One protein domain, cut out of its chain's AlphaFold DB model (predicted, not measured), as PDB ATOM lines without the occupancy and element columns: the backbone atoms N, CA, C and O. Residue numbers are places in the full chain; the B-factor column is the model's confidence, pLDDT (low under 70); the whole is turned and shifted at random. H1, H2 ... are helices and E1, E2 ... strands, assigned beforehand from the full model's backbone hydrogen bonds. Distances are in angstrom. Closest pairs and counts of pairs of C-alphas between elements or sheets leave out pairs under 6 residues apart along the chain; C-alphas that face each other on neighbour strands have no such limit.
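This is residues 85 to 151 of the 152 residues of the protein "CRISPR-associated protein Cas5" of Parvimonas sp. oral taxon 393 str. F0440 (UniProt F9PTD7). A small three-stranded sheet, E1, E2 and E3, with one long loop between E2 and E3 makes a head, and the single long helix H1 starts against one face of it, crosses its strands and sticks out far beyond it as a straight arm, residues 135 to 151 standing free. The link of residues 105 to 117 is a long loop between E2 and E3, with no named element. The printed part has 67 residues, with three strands and then one helix, in the order E1, E2, E3, H1; the sheet runs E1, E2, E3, all antiparallel, and the class is mixed, helices and strands. The whole is loose, with a radius of gyration of the C-alphas of 15.7 A, and spans 45 by 31 by 22 A, the arm making the length.

Begin at C-alpha 85, at (163.135, 221.488, 241.454), where E1 starts; it covers residues 85 to 88. Next find E2, residues 98 to 104, 16.6 A from first to last C-alpha. E3 is residues 118 to 120, 6.3 A long. Then find C-alpha 123 at (163.023, 216.318, 230.732); from there H1, residues 123 to 149, runs 39.6 A to C-alpha 149 at (126.711, 226.429, 243.004).

Look first at the sheet, a meander, each strand the antiparallel neighbour of the one before. E1 and E2 form a hairpin at 171 degrees, with N 87 and O 99 within hydrogen-bond range at 2.8 A. E2 and E3 form a hairpin at 145 degrees, with N 103 and O 119 within range at 2.8 A. The pairing is staggered: E2 pairs with E1 over residues 98 to 102 and with E3 over 102 to 104. The edge strands E1 and E3 are apart. H1 is on one face of the sheet, giving two layers, a helix over a sheet, at a height over the sheet of 14.7 A. On the local plane it stands at 76 degrees to E2, across the strands; it lies over E2 and only just over E1, on which 3 of its C-alphas fall. The closest C-alphas of E2 and H1 are those of Ile 101 and Leu 126, 6.2 A apart. E1 and H1 are near each other, with 9 pairs of C-alphas within 10 A. In H1 every O i to N i+4 pair is within hydrogen-bond range.

The farthest C-alphas, those of Tyr 121 and Lys 151, are 46.3 A apart. Without the free stretch the body spans 31 by 23 by 15 A. The printed part has no cut. The link E2 to E3 is long, E1 to E2 short, and E3 to H1 tight. Look at the B-factor column: pLDDT is under 70 at residues 94 to 96 and 149 to 151.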
ATOM      1  N   LEU A  85     164.240 222.426 241.560       89.50
ATOM      2  CA  LEU A  85     163.135 221.488 241.454       89.50
ATOM      3  C   LEU A  85     163.684 220.073 241.618       89.50
ATOM      4  O   LEU A  85     164.570 219.639 240.874       89.50
ATOM      5  N   VAL A  86     163.157 219.357 242.604       88.94
ATOM      6  CA  VAL A  86     163.620 218.022 242.976       88.94
ATOM      7  C   VAL A  86     162.445 217.069 243.150       88.94
ATOM      8  O   VAL A  86     161.366 217.473 243.576       88.94
ATOM      9  N   LYS A  87     162.675 215.791 242.855       88.31
ATOM     10  CA  LYS A  87     161.745 214.696 243.139       88.31
ATOM     11  C   LYS A  87     162.337 213.795 244.207       88.31
ATOM     12  O   LYS A  87     163.462 213.313 244.064       88.31
ATOM     13  N   LEU A  88     161.584 213.567 245.277       86.75
ATOM     14  CA  LEU A  88     161.945 212.576 246.283       86.75
ATOM     15  C   LEU A  88     161.751 211.180 245.688       86.75
ATOM     16  O   LEU A  88     160.717 210.909 245.077       86.75
ATOM     17  N   LYS A  89     162.745 210.299 245.845       84.31
ATOM     18  CA  LYS A  89     162.606 208.894 245.431       84.31
ATOM     19  C   LYS A  89     161.553 208.172 246.266       84.31
ATOM     20  O   LYS A  89     160.789 207.378 245.732       84.31
ATOM     21  N   ASN A  90     161.519 208.493 247.555       83.50
ATOM     22  CA  ASN A  90     160.542 208.010 248.508       83.50
ATOM     23  C   ASN A  90     159.860 209.223 249.164       83.50
ATOM     24  O   ASN A  90     160.544 209.997 249.838       83.50
ATOM     25  N   PRO A  91     158.552 209.440 248.946       75.88
ATOM     26  CA  PRO A  91     157.851 210.608 249.474       75.88
ATOM     27  C   PRO A  91     157.731 210.596 251.003       75.88
ATOM     28  O   PRO A  91     157.633 211.664 251.601       75.88
ATOM     29  N   ASP A  92     157.797 209.421 251.634       77.94
ATOM     30  CA  ASP A  92     157.613 209.268 253.080       77.94
ATOM     31  C   ASP A  92     158.926 209.408 253.866       77.94
ATOM     32  O   ASP A  92     158.920 209.490 255.094       77.94
ATOM     33  N   THR A  93     160.073 209.445 253.172       72.25
ATOM     34  CA  THR A  93     161.402 209.474 253.801       72.25
ATOM     35  C   THR A  93     162.267 210.603 253.243       72.25
ATOM     36  O   THR A  93     162.782 210.530 252.131       72.25
ATOM     37  N   PHE A  94     162.530 211.627 254.060       67.12
ATOM     38  CA  PHE A  94     163.333 212.801 253.678       67.12
ATOM     39  C   PHE A  94     164.837 212.523 253.449       67.12
ATOM     40  O   PHE A  94     165.554 213.404 252.976       67.12
ATOM     41  N   ASN A  95     165.325 211.315 253.760       66.19
ATOM     42  CA  ASN A  95     166.756 210.978 253.778       66.19
ATOM     43  C   ASN A  95     167.255 210.139 252.583       66.19
ATOM     44  O   ASN A  95     168.464 210.057 252.384       66.19
ATOM     45  N   GLU A  96     166.387 209.527 251.767       62.72
ATOM     46  CA  GLU A  96     166.805 208.550 250.727       62.72
ATOM     47  C   GLU A  96     167.330 209.179 249.420       62.72
ATOM     48  O   GLU A  96     167.504 208.518 248.391       62.72
ATOM     49  N   GLY A  97     167.659 210.469 249.471       75.94
ATOM     50  CA  GLY A  97     168.175 211.224 248.343       75.94
ATOM     51  C   GLY A  97     167.072 211.688 247.393       75.94
ATOM     52  O   GLY A  97     166.046 211.041 247.174       75.94
ATOM     53  N   TYR A  98     167.300 212.856 246.809       86.31
ATOM     54  CA  TYR A  98     166.404 213.478 245.846       86.31
ATOM     55  C   TYR A  98     167.039 213.448 244.452       86.31
ATOM     56  O   TYR A  98     168.263 213.468 244.301       86.31
ATOM     57  N   LYS A  99     166.202 213.403 243.418       89.19
ATOM     58  CA  LYS A  99     166.612 213.568 242.022       89.19
ATOM     59  C   LYS A  99     166.405 215.022 241.623       89.19
ATOM     60  O   LYS A  99     165.319 215.559 241.819       89.19
ATOM     61  N   ILE A 100     167.440 215.663 241.089       90.50
ATOM     62  CA  ILE A 100     167.338 217.027 240.556       90.50
ATOM     63  C   ILE A 100     166.642 216.956 239.197       90.50
ATOM     64  O   ILE A 100     167.079 216.203 238.333       90.50
ATOM     65  N   ILE A 101     165.577 217.737 239.026       92.25
ATOM     66  CA  ILE A 101     164.819 217.843 237.772       92.25
ATOM     67  C   ILE A 101     165.274 219.078 236.998       92.25
ATOM     68  O   ILE A 101     165.635 218.986 235.828       92.25
ATOM     69  N   ALA A 102     165.271 220.239 237.654       92.25
ATOM     70  CA  ALA A 102     165.618 221.514 237.039       92.25
ATOM     71  C   ALA A 102     166.165 222.505 238.078       92.25
ATOM     72  O   ALA A 102     165.915 222.370 239.278       92.25
ATOM     73  N   LYS A 103     166.894 223.524 237.623       91.38
ATOM     74  CA  LYS A 103     167.371 224.642 238.447       91.38
ATOM     75  C   LYS A 103     166.958 225.972 237.835       91.38
ATOM     76  O   LYS A 103     167.048 226.149 236.625       91.38
ATOM     77  N   ALA A 104     166.545 226.913 238.672       90.81
ATOM     78  CA  ALA A 104     166.351 228.295 238.253       90.81
ATOM     79  C   ALA A 104     167.713 228.964 237.984       90.81
ATOM     80  O   ALA A 104     168.643 228.795 238.776       90.81
ATOM     81  N   LEU A 105     167.841 229.716 236.884       88.62
ATOM     82  CA  LEU A 105     169.093 230.406 236.531       88.62
ATOM     83  C   LEU A 105     169.168 231.827 237.102       88.62
ATOM     84  O   LEU A 105     170.263 232.328 237.358       88.62
ATOM     85  N   LYS A 106     168.023 232.486 237.308       86.25
ATOM     86  CA  LYS A 106     167.944 233.823 237.917       86.25
ATOM     87  C   LYS A 106     167.423 233.758 239.360       86.25
ATOM     88  O   LYS A 106     166.827 232.758 239.751       86.25
ATOM     89  N   PRO A 107     167.582 234.822 240.165       80.19
ATOM     90  CA  PRO A 107     166.957 234.904 241.489       80.19
ATOM     91  C   PRO A 107     165.427 235.068 241.468       80.19
ATOM     92  O   PRO A 107     164.767 234.711 242.440       80.19
ATOM     93  N   GLN A 108     164.876 235.657 240.402       80.69
ATOM     94  CA  GLN A 108     163.451 235.953 240.218       80.69
ATOM     95  C   GLN A 108     163.083 235.802 238.734       80.69
ATOM     96  O   GLN A 108     163.973 235.767 237.882       80.69
ATOM     97  N   GLU A 109     161.780 235.732 238.443       83.81
ATOM     98  CA  GLU A 109     161.212 235.639 237.082       83.81
ATOM     99  C   GLU A 109     161.552 234.346 236.320       83.81
ATOM    100  O   GLU A 109     161.498 234.292 235.088       83.81
ATOM    101  N   ASN A 110     161.884 233.278 237.044       86.19
ATOM    102  CA  ASN A 110     161.934 231.943 236.457       86.19
ATOM    103  C   ASN A 110     160.554 231.296 236.537       86.19
ATOM    104  O   ASN A 110     159.702 231.697 237.326       86.19
ATOM    105  N   SER A 111     160.341 230.273 235.722       87.88
ATOM    106  CA  SER A 111     159.162 229.426 235.848       87.88
ATOM    107  C   SER A 111     159.519 228.015 235.421       87.88
ATOM    108  O   SER A 111     159.869 227.787 234.259       87.88
ATOM    109  N   PHE A 112     159.419 227.065 236.351       88.88
ATOM    110  CA  PHE A 112     159.548 225.645 236.037       88.88
ATOM    111  C   PHE A 112     158.396 225.181 235.148       88.88
ATOM    112  O   PHE A 112     158.612 224.417 234.207       88.88
ATOM    113  N   LYS A 113     157.182 225.693 235.393       87.56
ATOM    114  CA  LYS A 113     155.997 225.367 234.593       87.56
ATOM    115  C   LYS A 113     156.097 225.879 233.152       87.56
ATOM    116  O   LYS A 113     155.853 225.119 232.217       87.56
ATOM    117  N   ASN A 114     156.466 227.149 232.973       88.19
ATOM    118  CA  ASN A 114     156.539 227.802 231.658       88.19
ATOM    119  C   ASN A 114     157.895 227.617 230.963       88.19
ATOM    120  O   ASN A 114     158.075 228.093 229.846       88.19
ATOM    121  N   ARG A 115     158.841 226.919 231.608       88.00
ATOM    122  CA  ARG A 115     160.212 226.697 231.119       88.00
ATOM    123  C   ARG A 115     160.992 227.994 230.886       88.00
ATOM    124  O   ARG A 115     161.852 228.074 230.013       88.00
ATOM    125  N   THR A 116     160.708 229.016 231.683       88.00
ATOM    126  CA  THR A 116     161.340 230.328 231.548       88.00
ATOM    127  C   THR A 116     162.609 230.372 232.386       88.00
ATOM    128  O   THR A 116     162.539 230.326 233.611       88.00
ATOM    129  N   THR A 117     163.765 230.520 231.733       88.69
ATOM    130  CA  THR A 117     165.066 230.742 232.392       88.69
ATOM    131  C   THR A 117     165.458 229.632 233.389       88.69
ATOM    132  O   THR A 117     165.942 229.895 234.490       88.69
ATOM    133  N   ILE A 118     165.259 228.370 233.001       91.50
ATOM    134  CA  ILE A 118     165.623 227.193 233.806       91.50
ATOM    135  C   ILE A 118     166.677 226.328 233.102       91.50
ATOM    136  O   ILE A 118     166.713 226.254 231.877       91.50
ATOM    137  N   ASP A 119     167.503 225.654 233.895       92.00
ATOM    138  CA  ASP A 119     168.438 224.609 233.477       92.00
ATOM    139  C   ASP A 119     167.822 223.235 233.770       92.00
ATOM    140  O   ASP A 119     167.452 222.954 234.915       92.00
ATOM    141  N   ILE A 120     167.655 222.403 232.742       93.50
ATOM    142  CA  ILE A 120     166.896 221.148 232.810       93.50
ATOM    143  C   ILE A 120     167.872 219.972 232.894       93.50
ATOM    144  O   ILE A 120     168.686 219.765 232.000       93.50
ATOM    145  N   TYR A 121     167.750 219.178 233.956       93.31
ATOM    146  CA  TYR A 121     168.532 217.956 234.173       93.31
ATOM    147  C   TYR A 121     167.755 216.704 233.758       93.31
ATOM    148  O   TYR A 121     168.360 215.732 233.311       93.31
ATOM    149  N   ASP A 122     166.426 216.721 233.907       93.44
ATOM    150  CA  ASP A 122     165.547 215.617 233.524       93.44
ATOM    151  C   ASP A 122     164.256 216.122 232.865       93.44
ATOM    152  O   ASP A 122     163.389 216.721 233.503       93.44
ATOM    153  N   GLU A 123     164.137 215.864 231.564       93.38
ATOM    154  CA  GLU A 123     163.023 216.318 230.732       93.38
ATOM    155  C   GLU A 123     161.729 215.521 230.975       93.38
ATOM    156  O   GLU A 123     160.632 216.074 230.862       93.38
ATOM    157  N   GLU A 124     161.824 214.229 231.302       94.00
ATOM    158  CA  GLU A 124     160.654 213.369 231.519       94.00
ATOM    159  C   GLU A 124     159.960 213.734 232.829       94.00
ATOM    160  O   GLU A 124     158.747 213.954 232.868       94.00
ATOM    161  N   GLU A 125     160.748 213.893 233.890       93.12
ATOM    162  CA  GLU A 125     160.246 214.288 235.203       93.12
ATOM    163  C   GLU A 125     159.708 215.724 235.203       93.12
ATOM    164  O   GLU A 125     158.724 216.025 235.883       93.12
ATOM    165  N   LEU A 126     160.293 216.614 234.394       93.06
ATOM    166  CA  LEU A 126     159.771 217.967 234.223       93.06
ATOM    167  C   LEU A 126     158.397 217.968 233.537       93.06
ATOM    168  O   LEU A 126     157.507 218.723 233.932       93.06
ATOM    169  N   LYS A 127     158.190 217.118 232.524       94.38
ATOM    170  CA  LYS A 127     156.875 216.966 231.875       94.38
ATOM    171  C   LYS A 127     155.830 216.440 232.851       94.38
ATOM    172  O   LYS A 127     154.711 216.954 232.869       94.38
ATOM    173  N   GLU A 128     156.194 215.461 233.675       92.94
ATOM    174  CA  GLU A 128     155.314 214.932 234.716       92.94
ATOM    175  C   GLU A 128     154.941 216.011 235.741       92.94
ATOM    176  O   GLU A 128     153.763 216.189 236.057       92.94
ATOM    177  N   TYR A 129     155.915 216.807 236.186       91.69
ATOM    178  CA  TYR A 129     155.668 217.962 237.047       91.69
ATOM    179  C   TYR A 129     154.660 218.946 236.427       91.69
ATOM    180  O   TYR A 129     153.659 219.288 237.061       91.69
ATOM    181  N   ILE A 130     154.859 219.343 235.164       92.12
ATOM    182  CA  ILE A 130     153.946 220.251 234.447       92.12
ATOM    183  C   ILE A 130     152.535 219.650 234.363       92.12
ATOM    184  O   ILE A 130     151.540 220.350 234.582       92.12
ATOM    185  N   ARG A 131     152.430 218.344 234.088       94.31
ATOM    186  CA  ARG A 131     151.152 217.621 234.038       94.31
ATOM    187  C   ARG A 131     150.420 217.689 235.379       94.31
ATOM    188  O   ARG A 131     149.230 218.006 235.400       94.31
ATOM    189  N   ILE A 132     151.120 217.441 236.486       91.25
ATOM    190  CA  ILE A 132     150.560 217.512 237.844       91.25
ATOM    191  C   ILE A 132     150.095 218.938 238.168       91.25
ATOM    192  O   ILE A 132     148.992 219.113 238.689       91.25
ATOM    193  N   CYS A 133     150.876 219.964 237.815       90.00
ATOM    194  CA  CYS A 133     150.488 221.366 237.995       90.00
ATOM    195  C   CYS A 133     149.187 221.707 237.254       90.00
ATOM    196  O   CYS A 133     148.275 222.288 237.844       90.00
ATOM    197  N   ASN A 134     149.069 221.295 235.991       92.12
ATOM    198  CA  ASN A 134     147.868 221.537 235.190       92.12
ATOM    199  C   ASN A 134     146.641 220.806 235.757       92.12
ATOM    200  O   ASN A 134     145.552 221.378 235.817       92.12
ATOM    201  N   LEU A 135     146.810 219.560 236.216       93.06
ATOM    202  CA  LEU A 135     145.740 218.806 236.875       93.06
ATOM    203  C   LEU A 135     145.284 219.496 238.161       93.06
ATOM    204  O   LEU A 135     144.084 219.660 238.375       93.06
ATOM    205  N   ARG A 136     146.224 219.950 238.997       89.56
ATOM    206  CA  ARG A 136     145.910 220.678 240.231       89.56
ATOM    207  C   ARG A 136     145.061 221.916 239.947       89.56
ATOM    208  O   ARG A 136     144.025 222.090 240.581       89.56
ATOM    209  N   GLU A 137     145.456 222.737 238.976       89.25
ATOM    210  CA  GLU A 137     144.696 223.929 238.579       89.25
ATOM    211  C   GLU A 137     143.293 223.588 238.068       89.25
ATOM    212  O   GLU A 137     142.325 224.268 238.410       89.25
ATOM    213  N   PHE A 138     143.165 222.518 237.282       92.31
ATOM    214  CA  PHE A 138     141.880 222.050 236.772       92.31
ATOM    215  C   PHE A 138     140.918 221.635 237.894       92.31
ATOM    216  O   PHE A 138     139.763 222.069 237.916       92.31
ATOM    217  N   TYR A 139     141.380 220.820 238.847       91.12
ATOM    218  CA  TYR A 139     140.546 220.383 239.971       91.12
ATOM    219  C   TYR A 139     140.230 221.518 240.945       91.12
ATOM    220  O   TYR A 139     139.134 221.548 241.507       91.12
ATOM    221  N   GLN A 140     141.150 222.469 241.117       88.62
ATOM    222  CA  GLN A 140     140.931 223.636 241.962       88.62
ATOM    223  C   GLN A 140     139.811 224.521 241.402       88.62
ATOM    224  O   GLN A 140     138.862 224.815 242.127       88.62
ATOM    225  N   LYS A 141     139.843 224.817 240.093       89.12
ATOM    226  CA  LYS A 141     138.758 225.533 239.400       89.12
ATOM    227  C   LYS A 141     137.410 224.836 239.574       89.12
ATOM    228  O   LYS A 141     136.467 225.454 240.052       89.12
ATOM    229  N   LYS A 142     137.345 223.524 239.310       86.69
ATOM    230  CA  LYS A 142     136.115 222.744 239.523       86.69
ATOM    231  C   LYS A 142     135.609 222.842 240.959       86.69
ATOM    232  O   LYS A 142     134.416 223.031 241.172       86.69
ATOM    233  N   SER A 143     136.485 222.694 241.952       84.38
ATOM    234  CA  SER A 143     136.080 222.793 243.356       84.38
ATOM    235  C   SER A 143     135.484 224.158 243.690       84.38
ATOM    236  O   SER A 143     134.586 224.218 244.531       84.38
ATOM    237  N   ASP A 144     135.992 225.231 243.095       81.75
ATOM    238  CA  ASP A 144     135.492 226.578 243.340       81.75
ATOM    239  C   ASP A 144     134.149 226.810 242.633       81.75
ATOM    240  O   ASP A 144     133.221 227.315 243.267       81.75
ATOM    241  N   ASP A 145     133.976 226.291 241.414       80.69
ATOM    242  CA  ASP A 145     132.686 226.278 240.708       80.69
ATOM    243  C   ASP A 145     131.600 225.543 241.521       80.69
ATOM    244  O   ASP A 145     130.487 226.043 241.705       80.69
ATOM    245  N   PHE A 146     131.931 224.383 242.106       76.94
ATOM    246  CA  PHE A 146     131.019 223.632 242.981       76.94
ATOM    247  C   PHE A 146     130.657 224.381 244.275       76.94
ATOM    248  O   PHE A 146     129.547 224.215 244.786       76.94
ATOM    249  N   LYS A 147     131.562 225.197 244.835       76.94
ATOM    250  CA  LYS A 147     131.263 226.027 246.020       76.94
ATOM    251  C   LYS A 147     130.321 227.177 245.681       76.94
ATOM    252  O   LYS A 147     129.492 227.528 246.516       76.94
ATOM    253  N   ILE A 148     130.451 227.755 244.485       71.75
ATOM    254  CA  ILE A 148     129.567 228.822 243.999       71.75
ATOM    255  C   ILE A 148     128.147 228.273 243.824       71.75
ATOM    256  O   ILE A 148     127.202 228.866 244.333       71.75
ATOM    257  N   LEU A 149     128.006 227.089 243.218       65.31
ATOM    258  CA  LEU A 149     126.711 226.429 243.004       65.31
ATOM    259  C   LEU A 149     125.975 226.036 244.298       65.31
ATOM    260  O   LEU A 149     124.757 225.957 244.286       65.31
ATOM    261  N   LYS A 150     126.685 225.789 245.408       65.25
ATOM    262  CA  LYS A 150     126.073 225.479 246.720       65.25
ATOM    263  C   LYS A 150     125.658 226.711 247.533       65.25
ATOM    264  O   LYS A 150     125.042 226.550 248.583       65.25
ATOM    265  N   LYS A 151     126.075 227.913 247.122       58.00
ATOM    266  CA  LYS A 151     125.731 229.181 247.790       58.00
ATOM    267  C   LYS A 151     124.491 229.862 247.197       58.00
ATOM    268  O   LYS A 151     124.053 230.857 247.770       58.00
TER     269      LYS A 151